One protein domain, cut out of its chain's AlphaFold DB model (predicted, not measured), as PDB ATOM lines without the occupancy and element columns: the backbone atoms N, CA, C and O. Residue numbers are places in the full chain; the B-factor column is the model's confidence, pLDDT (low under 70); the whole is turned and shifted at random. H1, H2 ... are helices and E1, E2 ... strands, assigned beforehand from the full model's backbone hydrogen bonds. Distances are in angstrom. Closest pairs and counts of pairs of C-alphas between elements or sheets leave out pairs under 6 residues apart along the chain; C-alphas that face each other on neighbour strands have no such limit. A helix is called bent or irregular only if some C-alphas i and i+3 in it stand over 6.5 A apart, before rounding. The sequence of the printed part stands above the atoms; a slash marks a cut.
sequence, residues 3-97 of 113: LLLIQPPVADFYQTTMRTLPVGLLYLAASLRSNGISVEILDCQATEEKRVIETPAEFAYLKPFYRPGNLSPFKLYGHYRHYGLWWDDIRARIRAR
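AT A GLANCE: This is residues 3 to 97 of the 113 residues of an uncharacterized protein of candidate division KSB1 bacterium (UniProt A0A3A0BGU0). This is a long, loose model with two small sheets one after the other along its length: at one end the parallel pair E1 and E3 has H1 packed over one face and H3 running at a distance on the other side, and in the middle lies the short three-stranded sheet E2, E5, E4. Beyond that sheet, H2 and the long unnamed stretch of residues 63 to 80 make the other end. The 95 printed residues hold three named helices and five named strands in the order E1, E2, H1, E3, E4, H2, E5, H3; the class is mixed, with under half of the residues, 47, in named elements, and the three-stranded sheet is antiparallel. The whole is loose, with a radius of gyration of the C-alphas of 17.0 A, and its C-alphas span 53 by 26 by 24 A, the outline of a rod.

IN THESE COORDINATES: Find C-alpha 3 at (297.445, 85.522, 363.356); from there E1 runs 13.3 A through residues 3 to 7, and E2 follows at residues 10 to 12. H1, residues 23 to 34, begins at C-alpha 23 (303.937, 100.964, 359.849) and is 16.8 A long. E3 takes residues 38 to 43, 16.5 A, and E4 residues 50 to 52. H2 is residues 57 to 62 and irregular, with C-alphas 58 and 61 lying 7.5 A apart. E5 is residues 81 to 83, and H3, residues 87 to 95, runs 12.3 A to C-alpha 95 at (289.252, 86.948, 374.247).

HOW THE PARTS SIT: Begin at E1, the parallel neighbour of E3 at 18 degrees, and look for N 5 and O 40, 2.9 A apart and within hydrogen-bond range. The closest C-alphas of H1 and E3 are those of Ala 29 and Val 39, 5.9 A apart; for H1 and E1 they are those of Leu 5 and Leu 25, at 6.9 A. H3 and E3 are apart, but only just, at 8.3 A. E1 runs on into E2 at 14 degrees. E2 and E4 are edge strands, with E5 between them: E2 and E5 are antiparallel at 151 degrees, with N 12 and O 81 at 2.9 A, and E5 and E4 at 163 degrees, with N 82 and O 51 at 2.8 A. H2 is not on this sheet. Every O i to N i+4 pair is within hydrogen-bond range in H1 and H3; H2 has 0 of 2, and 2 of 3 O i to N i+3 pairs.

THE WHOLE: The two C-alphas farthest apart are those of Gly 36 and Ser 72, 54.2 A. The printed part has no cut. The link from H2 to E5, 18 residues, is long. The mean pLDDT of the printed part is 92.8, and no printed residue is under 70.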
ATOM      1  N   LEU A   3     296.409  84.804 362.621       93.38
ATOM      2  CA  LEU A   3     297.445  85.522 363.356       93.38
ATOM      3  C   LEU A   3     296.919  86.886 363.810       93.38
ATOM      4  O   LEU A   3     296.298  87.609 363.030       93.38
ATOM      5  N   LEU A   4     297.206  87.247 365.058       95.38
ATOM      6  CA  LEU A   4     296.938  88.574 365.600       95.38
ATOM      7  C   LEU A   4     298.268  89.281 365.854       95.38
ATOM      8  O   LEU A   4     299.067  88.828 366.670       95.38
ATOM      9  N   LEU A   5     298.489  90.393 365.165       96.69
ATOM     10  CA  LEU A   5     299.605  91.295 365.411       96.69
ATOM     11  C   LEU A   5     299.158  92.384 366.386       96.69
ATOM     12  O   LEU A   5     298.074  92.938 366.225       96.69
ATOM     13  N   ILE A   6     299.971  92.697 367.393       96.31
ATOM     14  CA  ILE A   6     299.601  93.659 368.436       96.31
ATOM     15  C   ILE A   6     300.629  94.787 368.459       96.31
ATOM     16  O   ILE A   6     301.810  94.530 368.679       96.31
ATOM     17  N   GLN A   7     300.173  96.028 368.272       96.50
ATOM     18  CA  GLN A   7     300.940  97.200 368.691       96.50
ATOM     19  C   GLN A   7     300.630  97.432 370.171       96.50
ATOM     20  O   GLN A   7     299.485  97.765 370.485       96.50
ATOM     21  N   PRO A   8     301.585  97.225 371.092       95.94
ATOM     22  CA  PRO A   8     301.318  97.350 372.517       95.94
ATOM     23  C   PRO A   8     301.075  98.816 372.912       95.94
ATOM     24  O   PRO A   8     301.510  99.727 372.197       95.94
ATOM     25  N   PRO A   9     300.401  99.060 374.051       96.25
ATOM     26  CA  PRO A   9     300.448 100.370 374.687       96.25
ATOM     27  C   PRO A   9     301.890 100.690 375.106       96.25
ATOM     28  O   PRO A   9     302.717  99.787 375.264       96.25
ATOM     29  N   VAL A  10     302.195 101.969 375.298       95.56
ATOM     30  CA  VAL A  10     303.548 102.438 375.640       95.56
ATOM     31  C   VAL A  10     303.492 103.291 376.892       95.56
ATOM     32  O   VAL A  10     302.595 104.114 377.043       95.56
ATOM     33  N   ALA A  11     304.465 103.115 377.780       95.56
ATOM     34  CA  ALA A  11     304.662 103.978 378.931       95.56
ATOM     35  C   ALA A  11     305.871 104.894 378.686       95.56
ATOM     36  O   ALA A  11     306.993 104.407 378.548       95.56
ATOM     37  N   ASP A  12     305.649 106.206 378.594       94.50
ATOM     38  CA  ASP A  12     306.707 107.186 378.313       94.50
ATOM     39  C   ASP A  12     306.349 108.587 378.858       94.50
ATOM     40  O   ASP A  12     305.237 108.840 379.326       94.50
ATOM     41  N   PHE A  13     307.289 109.528 378.809       93.69
ATOM     42  CA  PHE A  13     307.089 110.930 379.180       93.69
ATOM     43  C   PHE A  13     306.361 111.747 378.102       93.69
ATOM     44  O   PHE A  13     305.795 112.808 378.402       93.69
ATOM     45  N   TYR A  14     306.373 111.280 376.851       90.38
ATOM     46  CA  TYR A  14     305.699 111.929 375.729       90.38
ATOM     47  C   TYR A  14     305.306 110.936 374.633       90.38
ATOM     48  O   TYR A  14     305.873 109.860 374.501       90.38
ATOM     49  N   GLN A  15     304.351 111.346 373.800       91.12
ATOM     50  CA  GLN A  15     303.931 110.624 372.605       91.12
ATOM     51  C   GLN A  15     303.563 111.649 371.530       91.12
ATOM     52  O   GLN A  15     303.035 112.719 371.841       91.12
ATOM     53  N   THR A  16     303.853 111.338 370.269       88.62
ATOM     54  CA  THR A  16     303.441 112.142 369.111       88.62
ATOM     55  C   THR A  16     302.753 111.246 368.093       88.62
ATOM     56  O   THR A  16     303.078 110.066 367.995       88.62
ATOM     57  N   THR A  17     301.842 111.802 367.295       86.38
ATOM     58  CA  THR A  17     301.036 111.037 366.326       86.38
ATOM     59  C   THR A  17     301.884 110.262 365.315       86.38
ATOM     60  O   THR A  17     301.546 109.149 364.938       86.38
ATOM     61  N   MET A  18     303.039 110.797 364.904       86.62
ATOM     62  CA  MET A  18     303.928 110.076 363.980       86.62
ATOM     63  C   MET A  18     304.578 108.834 364.612       86.62
ATOM     64  O   MET A  18     304.982 107.929 363.889       86.62
ATOM     65  N   ARG A  19     304.677 108.772 365.946       84.38
ATOM     66  CA  ARG A  19     305.274 107.649 366.689       84.38
ATOM     67  C   ARG A  19     304.272 106.550 367.042       84.38
ATOM     68  O   ARG A  19     304.682 105.530 367.580       84.38
ATOM     69  N   THR A  20     302.988 106.744 366.740       92.62
ATOM     70  CA  THR A  20     301.933 105.754 367.007       92.62
ATOM     71  C   THR A  20     301.525 104.973 365.766       92.62
ATOM     72  O   THR A  20     300.674 104.098 365.862       92.62
ATOM     73  N   LEU A  21     302.094 105.274 364.595       92.88
ATOM     74  CA  LEU A  21     301.750 104.583 363.356       92.88
ATOM     75  C   LEU A  21     302.387 103.177 363.330       92.88
ATOM     76  O   LEU A  21     303.616 103.079 363.286       92.88
ATOM     77  N   PRO A  22     301.593 102.088 363.262       94.81
ATOM     78  CA  PRO A  22     302.087 100.707 363.249       94.81
ATOM     79  C   PRO A  22     302.667 100.295 361.881       94.81
ATOM     80  O   PRO A  22     302.363  99.218 361.369       94.81
ATOM     81  N   VAL A  23     303.495 101.133 361.248       95.31
ATOM     82  CA  VAL A  23     303.937 100.964 359.849       95.31
ATOM     83  C   VAL A  23     304.599  99.603 359.613       95.31
ATOM     84  O   VAL A  23     304.249  98.899 358.668       95.31
ATOM     85  N   GLY A  24     305.494  99.175 360.509       95.25
ATOM     86  CA  GLY A  24     306.129  97.856 360.417       95.25
ATOM     87  C   GLY A  24     305.128  96.697 360.492       95.25
ATOM     88  O   GLY A  24     305.225  95.741 359.723       95.25
ATOM     89  N   LEU A  25     304.115  96.798 361.360       96.75
ATOM     90  CA  LEU A  25     303.060  95.787 361.471       96.75
ATOM     91  C   LEU A  25     302.162  95.759 360.231       96.75
ATOM     92  O   LEU A  25     301.718  94.682 359.839       96.75
ATOM     93  N   LEU A  26     301.919  96.909 359.595       97.25
ATOM     94  CA  LEU A  26     301.172  96.981 358.337       97.25
ATOM     95  C   LEU A  26     301.916  96.255 357.209       97.25
ATOM     96  O   LEU A  26     301.305  95.444 356.512       97.25
ATOM     97  N   TYR A  27     303.230  96.473 357.072       98.00
ATOM     98  CA  TYR A  27     304.054  95.751 356.095       98.00
ATOM     99  C   TYR A  27     304.071  94.241 356.353       98.00
ATOM    100  O   TYR A  27     303.878  93.451 355.424       98.00
ATOM    101  N   LEU A  28     304.235  93.825 357.613       97.50
ATOM    102  CA  LEU A  28     304.179  92.411 357.992       97.50
ATOM    103  C   LEU A  28     302.814  91.797 357.673       97.50
ATOM    104  O   LEU A  28     302.745  90.732 357.061       97.50
ATOM    105  N   ALA A  29     301.724  92.475 358.035       97.31
ATOM    106  CA  ALA A  29     300.377  92.004 357.744       97.31
ATOM    107  C   ALA A  29     300.136  91.860 356.238       97.31
ATOM    108  O   ALA A  29     299.545  90.866 355.822       97.31
ATOM    109  N   ALA A  30     300.598  92.813 355.425       97.88
ATOM    110  CA  ALA A  30     300.483  92.743 353.970       97.88
ATOM    111  C   ALA A  30     301.216  91.515 353.406       97.88
ATOM    112  O   ALA A  30     300.609  90.721 352.695       97.88
ATOM    113  N   SER A  31     302.480  91.310 353.792       97.88
ATOM    114  CA  SER A  31     303.277  90.156 353.355       97.88
ATOM    115  C   SER A  31     302.626  88.818 353.736       97.88
ATOM    116  O   SER A  31     302.463  87.929 352.900       97.88
ATOM    117  N   LEU A  32     302.175  88.685 354.984       97.00
ATOM    118  CA  LEU A  32     301.532  87.466 355.480       97.00
ATOM    119  C   LEU A  32     300.193  87.186 354.783       97.00
ATOM    120  O   LEU A  32     299.906  86.039 354.440       97.00
ATOM    121  N   ARG A  33     299.389  88.227 354.532       96.62
ATOM    122  CA  ARG A  33     298.125  88.108 353.787       96.62
ATOM    123  C   ARG A  33     298.359  87.646 352.353       96.62
ATOM    124  O   ARG A  33     297.644  86.758 351.899       96.62
ATOM    125  N   SER A  34     299.388  88.166 351.682       97.25
ATOM    126  CA  SER A  34     299.782  87.712 350.340       97.25
ATOM    127  C   SER A  34     300.201  86.238 350.302       97.25
ATOM    128  O   SER A  34     300.098  85.603 349.259       97.25
ATOM    129  N   ASN A  35     300.611  85.669 351.440       95.88
ATOM    130  CA  ASN A  35     300.930  84.248 351.604       95.88
ATOM    131  C   ASN A  35     299.746  83.416 352.152       95.88
ATOM    132  O   ASN A  35     299.938  82.315 352.665       95.88
ATOM    133  N   GLY A  36     298.514  83.933 352.088       95.12
ATOM    134  CA  GLY A  36     297.302  83.204 352.479       95.12
ATOM    135  C   GLY A  36     297.056  83.105 353.989       95.12
ATOM    136  O   GLY A  36     296.195  82.338 354.430       95.12
ATOM    137  N   ILE A  37     297.781  83.868 354.814       95.44
ATOM    138  CA  ILE A  37     297.572  83.902 356.267       95.44
ATOM    139  C   ILE A  37     296.509  84.953 356.602       95.44
ATOM    140  O   ILE A  37     296.596  86.113 356.204       95.44
ATOM    141  N   SER A  38     295.507  84.564 357.392       94.62
ATOM    142  CA  SER A  38     294.521  85.506 357.922       94.62
ATOM    143  C   SER A  38     295.158  86.305 359.059       94.62
ATOM    144  O   SER A  38     295.463  85.742 360.111       94.62
ATOM    145  N   VAL A  39     295.393  87.599 358.828       96.00
ATOM    146  CA  VAL A  39     296.047  88.497 359.791       96.00
ATOM    147  C   VAL A  39     295.116  89.621 360.221       96.00
ATOM    148  O   VAL A  39     294.611  90.373 359.382       96.00
ATOM    149  N   GLU A  40     294.981  89.790 361.531       95.56
ATOM    150  CA  GLU A  40     294.378  90.956 362.176       95.56
ATOM    151  C   GLU A  40     295.448  91.789 362.891       95.56
ATOM    152  O   GLU A  40     296.451  91.251 363.359       95.56
ATOM    153  N   ILE A  41     295.221  93.100 363.001       96.12
ATOM    154  CA  ILE A  41     296.057  94.005 363.796       96.12
ATOM    155  C   ILE A  41     295.205  94.551 364.943       96.12
ATOM    156  O   ILE A  41     294.128  95.100 364.717       96.12
ATOM    157  N   LEU A  42     295.692  94.404 366.171       96.75
ATOM    158  CA  LEU A  42     295.193  95.108 367.344       96.75
ATOM    159  C   LEU A  42     296.152  96.257 367.650       96.75
ATOM    160  O   LEU A  42     297.218  96.052 368.229       96.75
ATOM    161  N   ASP A  43     295.763  97.461 367.245       96.38
ATOM    162  CA  ASP A  43     296.489  98.672 367.603       96.38
ATOM    163  C   ASP A  43     296.006  99.199 368.959       96.38
ATOM    164  O   ASP A  43     294.900  99.732 369.075       96.38
ATOM    165  N   CYS A  44     296.819  99.017 370.002       96.81
ATOM    166  CA  CYS A  44     296.492  99.503 371.338       96.81
ATOM    167  C   CYS A  44     296.749 101.004 371.509       96.81
ATOM    168  O   CYS A  44     296.309 101.553 372.512       96.81
ATOM    169  N   GLN A  45     297.431 101.671 370.576       95.25
ATOM    170  CA  GLN A  45     297.698 103.115 370.629       95.25
ATOM    171  C   GLN A  45     296.765 103.925 369.716       95.25
ATOM    172  O   GLN A  45     296.828 105.150 369.729       95.25
ATOM    173  N   ALA A  46     295.860 103.273 368.976       93.00
ATOM    174  CA  ALA A  46     294.784 103.913 368.209       93.00
ATOM    175  C   ALA A  46     293.643 104.434 369.115       93.00
ATOM    176  O   ALA A  46     292.469 104.117 368.921       93.00
ATOM    177  N   THR A  47     293.994 105.186 370.156       91.12
ATOM    178  CA  THR A  47     293.086 105.839 371.106       91.12
ATOM    179  C   THR A  47     293.769 107.081 371.680       91.12
ATOM    180  O   THR A  47     294.995 107.150 371.742       91.12
ATOM    181  N   GLU A  48     292.985 108.058 372.129       89.19
ATOM    182  CA  GLU A  48     293.494 109.246 372.832       89.19
ATOM    183  C   GLU A  48     293.694 109.005 374.340       89.19
ATOM    184  O   GLU A  48     294.117 109.903 375.076       89.19
ATOM    185  N   GLU A  49     293.397 107.790 374.813       92.62
ATOM    186  CA  GLU A  49     293.566 107.407 376.210       92.62
ATOM    187  C   GLU A  49     295.023 107.517 376.664       92.62
ATOM    188  O   GLU A  49     295.939 106.889 376.126       92.62
ATOM    189  N   LYS A  50     295.217 108.297 377.730       93.56
ATOM    190  CA  LYS A  50     296.487 108.430 378.436       93.56
ATOM    191  C   LYS A  50     296.253 108.595 379.929       93.56
ATOM    192  O   LYS A  50     295.365 109.340 380.342       93.56
ATOM    193  N   ARG A  51     297.060 107.925 380.748       94.94
ATOM    194  CA  ARG A  51     296.936 107.941 382.215       94.94
ATOM    195  C   ARG A  51     298.287 108.246 382.831       94.94
ATOM    196  O   ARG A  51     299.288 107.671 382.416       94.94
ATOM    197  N   VAL A  52     298.329 109.163 383.794       94.56
ATOM    198  CA  VAL A  52     299.546 109.393 384.581       94.56
ATOM    199  C   VAL A  52     299.785 108.161 385.444       94.56
ATOM    200  O   VAL A  52     298.876 107.716 386.139       94.56
ATOM    201  N   ILE A  53     300.992 107.617 385.368       95.19
ATOM    202  CA  ILE A  53     301.440 106.485 386.179       95.19
ATOM    203  C   ILE A  53     302.729 106.874 386.901       95.19
ATOM    204  O   ILE A  53     303.347 107.895 386.585       95.19
ATOM    205  N   GLU A  54     303.122 106.082 387.891       93.69
ATOM    206  CA  GLU A  54     304.369 106.323 388.604       93.69
ATOM    207  C   GLU A  54     305.570 106.186 387.661       93.69
ATOM    208  O   GLU A  54     305.635 105.272 386.839       93.69
ATOM    209  N   THR A  55     306.511 107.123 387.772       93.31
ATOM    210  CA  THR A  55     307.773 107.066 387.039       93.31
ATOM    211  C   THR A  55     308.627 105.910 387.579       93.31
ATOM    212  O   THR A  55     308.946 105.939 388.771       93.31
ATOM    213  N   PRO A  56     309.052 104.954 386.730       95.00
ATOM    214  CA  PRO A  56     309.947 103.862 387.110       95.00
ATOM    215  C   PRO A  56     311.205 104.347 387.841       95.00
ATOM    216  O   PRO A  56     311.706 105.449 387.580       95.00
ATOM    217  N   ALA A  57     311.730 103.528 388.755       95.25
ATOM    218  CA  ALA A  57     312.892 103.875 389.576       95.25
ATOM    219  C   ALA A  57     314.141 104.154 388.723       95.25
ATOM    220  O   ALA A  57     314.922 105.054 389.030       95.25
ATOM    221  N   GLU A  58     314.264 103.460 387.596       95.81
ATOM    222  CA  GLU A  58     315.294 103.632 386.575       95.81
ATOM    223  C   GLU A  58     315.305 105.056 386.008       95.81
ATOM    224  O   GLU A  58     316.349 105.547 385.599       95.81
ATOM    225  N   PHE A  59     314.163 105.748 386.036       94.50
ATOM    226  CA  PHE A  59     313.996 107.124 385.571       94.50
ATOM    227  C   PHE A  59     313.950 108.147 386.714       94.50
ATOM    228  O   PHE A  59     313.653 109.321 386.484       94.50
ATOM    229  N   ALA A  60     314.273 107.757 387.953       92.12
ATOM    230  CA  ALA A  60     314.272 108.674 389.093       92.12
ATOM    231  C   ALA A  60     315.225 109.867 388.900       92.12
ATOM    232  O   ALA A  60     314.910 110.976 389.336       92.12
ATOM    233  N   TYR A  61     316.336 109.670 388.181       93.38
ATOM    234  CA  TYR A  61     317.293 110.729 387.836       93.38
ATOM    235  C   TYR A  61     316.683 111.847 386.973       93.38
ATOM    236  O   TYR A  61     317.229 112.947 386.925       93.38
ATOM    237  N   LEU A  62     315.545 111.597 386.314       92.12
ATOM    238  CA  LEU A  62     314.843 112.578 385.486       92.12
ATOM    239  C   LEU A  62     313.925 113.500 386.296       92.12
ATOM    240  O   LEU A  62     313.588 114.580 385.815       92.12
ATOM    241  N   LYS A  63     313.552 113.132 387.531       88.19
ATOM    242  CA  LYS A  63     312.630 113.910 388.385       88.19
ATOM    243  C   LYS A  63     313.035 115.386 388.568       88.19
ATOM    244  O   LYS A  63     312.147 116.238 388.518       88.19
ATOM    245  N   PRO A  64     314.326 115.744 388.741       88.81
ATOM    246  CA  PRO A  64     314.729 117.146 388.863       88.81
ATOM    247  C   PRO A  64     314.483 117.971 387.592       88.81
ATOM    248  O   PRO A  64     314.235 119.177 387.697       88.81
ATOM    249  N   PHE A  65     314.539 117.326 386.420       88.62
ATOM    250  CA  PHE A  65     314.443 117.949 385.098       88.62
ATOM    251  C   PHE A  65     313.005 117.959 384.563       88.62
ATOM    252  O   PHE A  65     312.540 118.966 384.028       88.62
ATOM    253  N   TYR A  66     312.278 116.852 384.723       90.12
ATOM    254  CA  TYR A  66     310.913 116.666 384.228       90.12
ATOM    255  C   TYR A  66     309.920 116.976 385.340       90.12
ATOM    256  O   TYR A  66     309.325 116.092 385.952       90.12
ATOM    257  N   ARG A  67     309.786 118.273 385.630       84.00
ATOM    258  CA  ARG A  67     308.879 118.782 386.664       84.00
ATOM    259  C   ARG A  67     307.464 118.904 386.100       84.00
ATOM    260  O   ARG A  67     307.236 119.755 385.232       84.00
ATOM    261  N   PRO A  68     306.498 118.109 386.583       80.31
ATOM    262  CA  PRO A  68     305.124 118.262 386.142       80.31
ATOM    263  C   PRO A  68     304.578 119.644 386.517       80.31
ATOM    264  O   PRO A  68     304.893 120.172 387.579       80.31
ATOM    265  N   GLY A  69     303.790 120.251 385.628       80.25
ATOM    266  CA  GLY A  69     303.237 121.595 385.845       80.25
ATOM    267  C   GLY A  69     304.197 122.755 385.557       80.25
ATOM    268  O   GLY A  69     303.808 123.905 385.725       80.25
ATOM    269  N   ASN A  70     305.422 122.499 385.080       83.06
ATOM    270  CA  ASN A  70     306.299 123.569 384.607       83.06
ATOM    271  C   ASN A  70     305.663 124.288 383.398       83.06
ATOM    272  O   ASN A  70     305.260 123.645 382.427       83.06
ATOM    273  N   LEU A  71     305.568 125.618 383.459       83.56
ATOM    274  CA  LEU A  71     305.007 126.470 382.403       83.56
ATOM    275  C   LEU A  71     306.076 127.265 381.637       83.56
ATOM    276  O   LEU A  71     305.732 128.013 380.727       83.56
ATOM    277  N   SER A  72     307.358 127.086 381.973       86.94
ATOM    278  CA  SER A  72     308.476 127.736 381.285       86.94
ATOM    279  C   SER A  72     308.477 127.425 379.778       86.94
ATOM    280  O   SER A  72     308.193 126.284 379.400       86.94
ATOM    281  N   PRO A  73     308.868 128.380 378.911       85.00
ATOM    282  CA  PRO A  73     309.077 128.133 377.482       85.00
ATOM    283  C   PRO A  73     310.098 127.023 377.189       85.00
ATOM    284  O   PRO A  73     310.010 126.363 376.161       85.00
ATOM    285  N   PHE A  74     311.036 126.786 378.111       82.88
ATOM    286  CA  PHE A  74     312.068 125.748 378.010       82.88
ATOM    287  C   PHE A  74     311.714 124.480 378.795       82.88
ATOM    288  O   PHE A  74     312.593 123.692 379.148       82.88
ATOM    289  N   LYS A  75     310.435 124.293 379.141       81.94
ATOM    290  CA  LYS A  75     309.999 123.077 379.827       81.94
ATOM    291  C   LYS A  75     310.269 121.856 378.951       81.94
ATOM    292  O   LYS A  75     309.977 121.847 377.756       81.94
ATOM    293  N   LEU A  76     310.803 120.817 379.581       85.44
ATOM    294  CA  LEU A  76     310.931 119.503 378.971       85.44
ATOM    295  C   LEU A  76     309.607 118.743 379.147       85.44
ATOM    296  O   LEU A  76     308.526 119.337 379.228       85.44
ATOM    297  N   TYR A  77     309.675 117.420 379.199       87.31
ATOM    298  CA  TYR A  77     308.503 116.588 379.404       87.31
ATOM    299  C   TYR A  77     307.940 116.712 380.829       87.31
ATOM    300  O   TYR A  77     308.589 117.215 381.748       87.31
ATOM    301  N   GLY A  78     306.688 116.285 380.991       86.94
ATOM    302  CA  GLY A  78     305.960 116.351 382.259       86.94
ATOM    303  C   GLY A  78     305.856 114.983 382.925       86.94
ATOM    304  O   GLY A  78     306.851 114.322 383.185       86.94
ATOM    305  N   HIS A  79     304.624 114.554 383.194       91.94
ATOM    306  CA  HIS A  79     304.359 113.245 383.786       91.94
ATOM    307  C   HIS A  79     304.771 112.077 382.881       91.94
ATOM    308  O   HIS A  79     304.547 112.126 381.669       91.94
ATOM    309  N   TYR A  80     305.258 111.005 383.507       94.81
ATOM    310  CA  TYR A  80     305.304 109.679 382.905       94.81
ATOM    311  C   TYR A  80     303.872 109.143 382.762       94.81
ATOM    312  O   TYR A  80     303.042 109.295 383.666       94.81
ATOM    313  N   ARG A  81     303.534 108.615 381.588       95.19
ATOM    314  CA  ARG A  81     302.162 108.249 381.233       95.19
ATOM    315  C   ARG A  81     302.113 106.909 380.529       95.19
ATOM    316  O   ARG A  81     302.968 106.612 379.709       95.19
ATOM    317  N   HIS A  82     301.050 106.163 380.797       96.81
ATOM    318  CA  HIS A  82     300.605 105.041 379.981       96.81
ATOM    319  C   HIS A  82     299.767 105.581 378.827       96.81
ATOM    320  O   HIS A  82     298.762 106.249 379.072       96.81
ATOM    321  N   TYR A  83     300.170 105.288 377.598       96.06
ATOM    322  CA  TYR A  83     299.491 105.655 376.364       96.06
ATOM    323  C   TYR A  83     298.867 104.427 375.714       96.06
ATOM    324  O   TYR A  83     299.533 103.408 375.513       96.06
ATOM    325  N   GLY A  84     297.602 104.557 375.329       95.69
ATOM    326  CA  GLY A  84     296.850 103.479 374.715       95.69
ATOM    327  C   GLY A  84     295.968 102.709 375.695       95.69
ATOM    328  O   GLY A  84     295.775 103.091 376.849       95.69
ATOM    329  N   LEU A  85     295.432 101.596 375.204       96.81
ATOM    330  CA  LEU A  85     294.506 100.726 375.926       96.81
ATOM    331  C   LEU A  85     295.089 100.185 377.227       96.81
ATOM    332  O   LEU A  85     296.289  99.906 377.328       96.81
ATOM    333  N   TRP A  86     294.210  99.944 378.198       95.31
ATOM    334  CA  TRP A  86     294.591  99.264 379.424       95.31
ATOM    335  C   TRP A  86     294.690  97.751 379.227       95.31
ATOM    336  O   TRP A  86     294.100  97.164 378.319       95.31
ATOM    337  N   TRP A  87     295.421  97.089 380.122       93.75
ATOM    338  CA  TRP A  87     295.653  95.648 380.050       93.75
ATOM    339  C   TRP A  87     294.362  94.822 380.048       93.75
ATOM    340  O   TRP A  87     294.289  93.811 379.351       93.75
ATOM    341  N   ASP A  88     293.338  95.250 380.786       95.25
ATOM    342  CA  ASP A  88     292.031  94.587 380.801       95.25
ATOM    343  C   ASP A  88     291.296  94.694 379.466       95.25
ATOM    344  O   ASP A  88     290.767  93.692 378.981       95.25
ATOM    345  N   ASP A  89     291.351  95.856 378.819       95.06
ATOM    346  CA  ASP A  89     290.749  96.066 377.502       95.06
ATOM    347  C   ASP A  89     291.449  95.217 376.443       95.06
ATOM    348  O   ASP A  89     290.803  94.594 375.598       95.06
ATOM    349  N   ILE A  90     292.780  95.127 376.515       95.38
ATOM    350  CA  ILE A  90     293.580  94.266 375.639       95.38
ATOM    351  C   ILE A  90     293.181  92.803 375.846       95.38
ATOM    352  O   ILE A  90     292.898  92.100 374.875       95.38
ATOM    353  N   ARG A  91     293.080  92.343 377.103       94.75
ATOM    354  CA  ARG A  91     292.619  90.985 377.438       94.75
ATOM    355  C   ARG A  91     291.222  90.708 376.887       94.75
ATOM    356  O   ARG A  91     291.014  89.657 376.280       94.75
ATOM    357  N   ALA A  92     290.280  91.629 377.073       94.56
ATOM    358  CA  ALA A  92     288.914  91.498 376.579       94.56
ATOM    359  C   ALA A  92     288.879  91.416 375.045       94.56
ATOM    360  O   ALA A  92     288.270  90.503 374.487       94.56
ATOM    361  N   ARG A  93     289.615  92.298 374.359       94.69
ATOM    362  CA  ARG A  93     289.735  92.313 372.893       94.69
ATOM    363  C   ARG A  93     290.371  91.036 372.349       94.69
ATOM    364  O   ARG A  93     289.950  90.555 371.299       94.69
ATOM    365  N   ILE A  94     291.370  90.473 373.027       93.69
ATOM    366  CA  ILE A  94     291.969  89.189 372.634       93.69
ATOM    367  C   ILE A  94     290.954  88.054 372.814       93.69
ATOM    368  O   ILE A  94     290.774  87.256 371.899       93.69
ATOM    369  N   ARG A  95     290.249  87.997 373.952       91.81
ATOM    370  CA  ARG A  95     289.252  86.948 374.247       91.81
ATOM    371  C   ARG A  95     288.034  86.981 373.325       91.81
ATOM    372  O   ARG A  95     287.489  85.927 373.022       91.81
ATOM    373  N   ALA A  96     287.615  88.165 372.883       90.81
ATOM    374  CA  ALA A  96     286.494  88.329 371.960       90.81
ATOM    375  C   ALA A  96     286.769  87.737 370.566       90.81
ATOM    376  O   ALA A  96     285.840  87.522 369.790       90.81
ATOM    377  N   ARG A  97     288.038  87.469 370.230       86.38
ATOM    378  CA  ARG A  97     288.413  86.878 368.947       86.38
ATOM    379  C   ARG A  97     288.380  85.353 369.050       86.38
ATOM    380  O   ARG A  97     289.050  84.794 369.921       86.38
TER     381      ARG A  97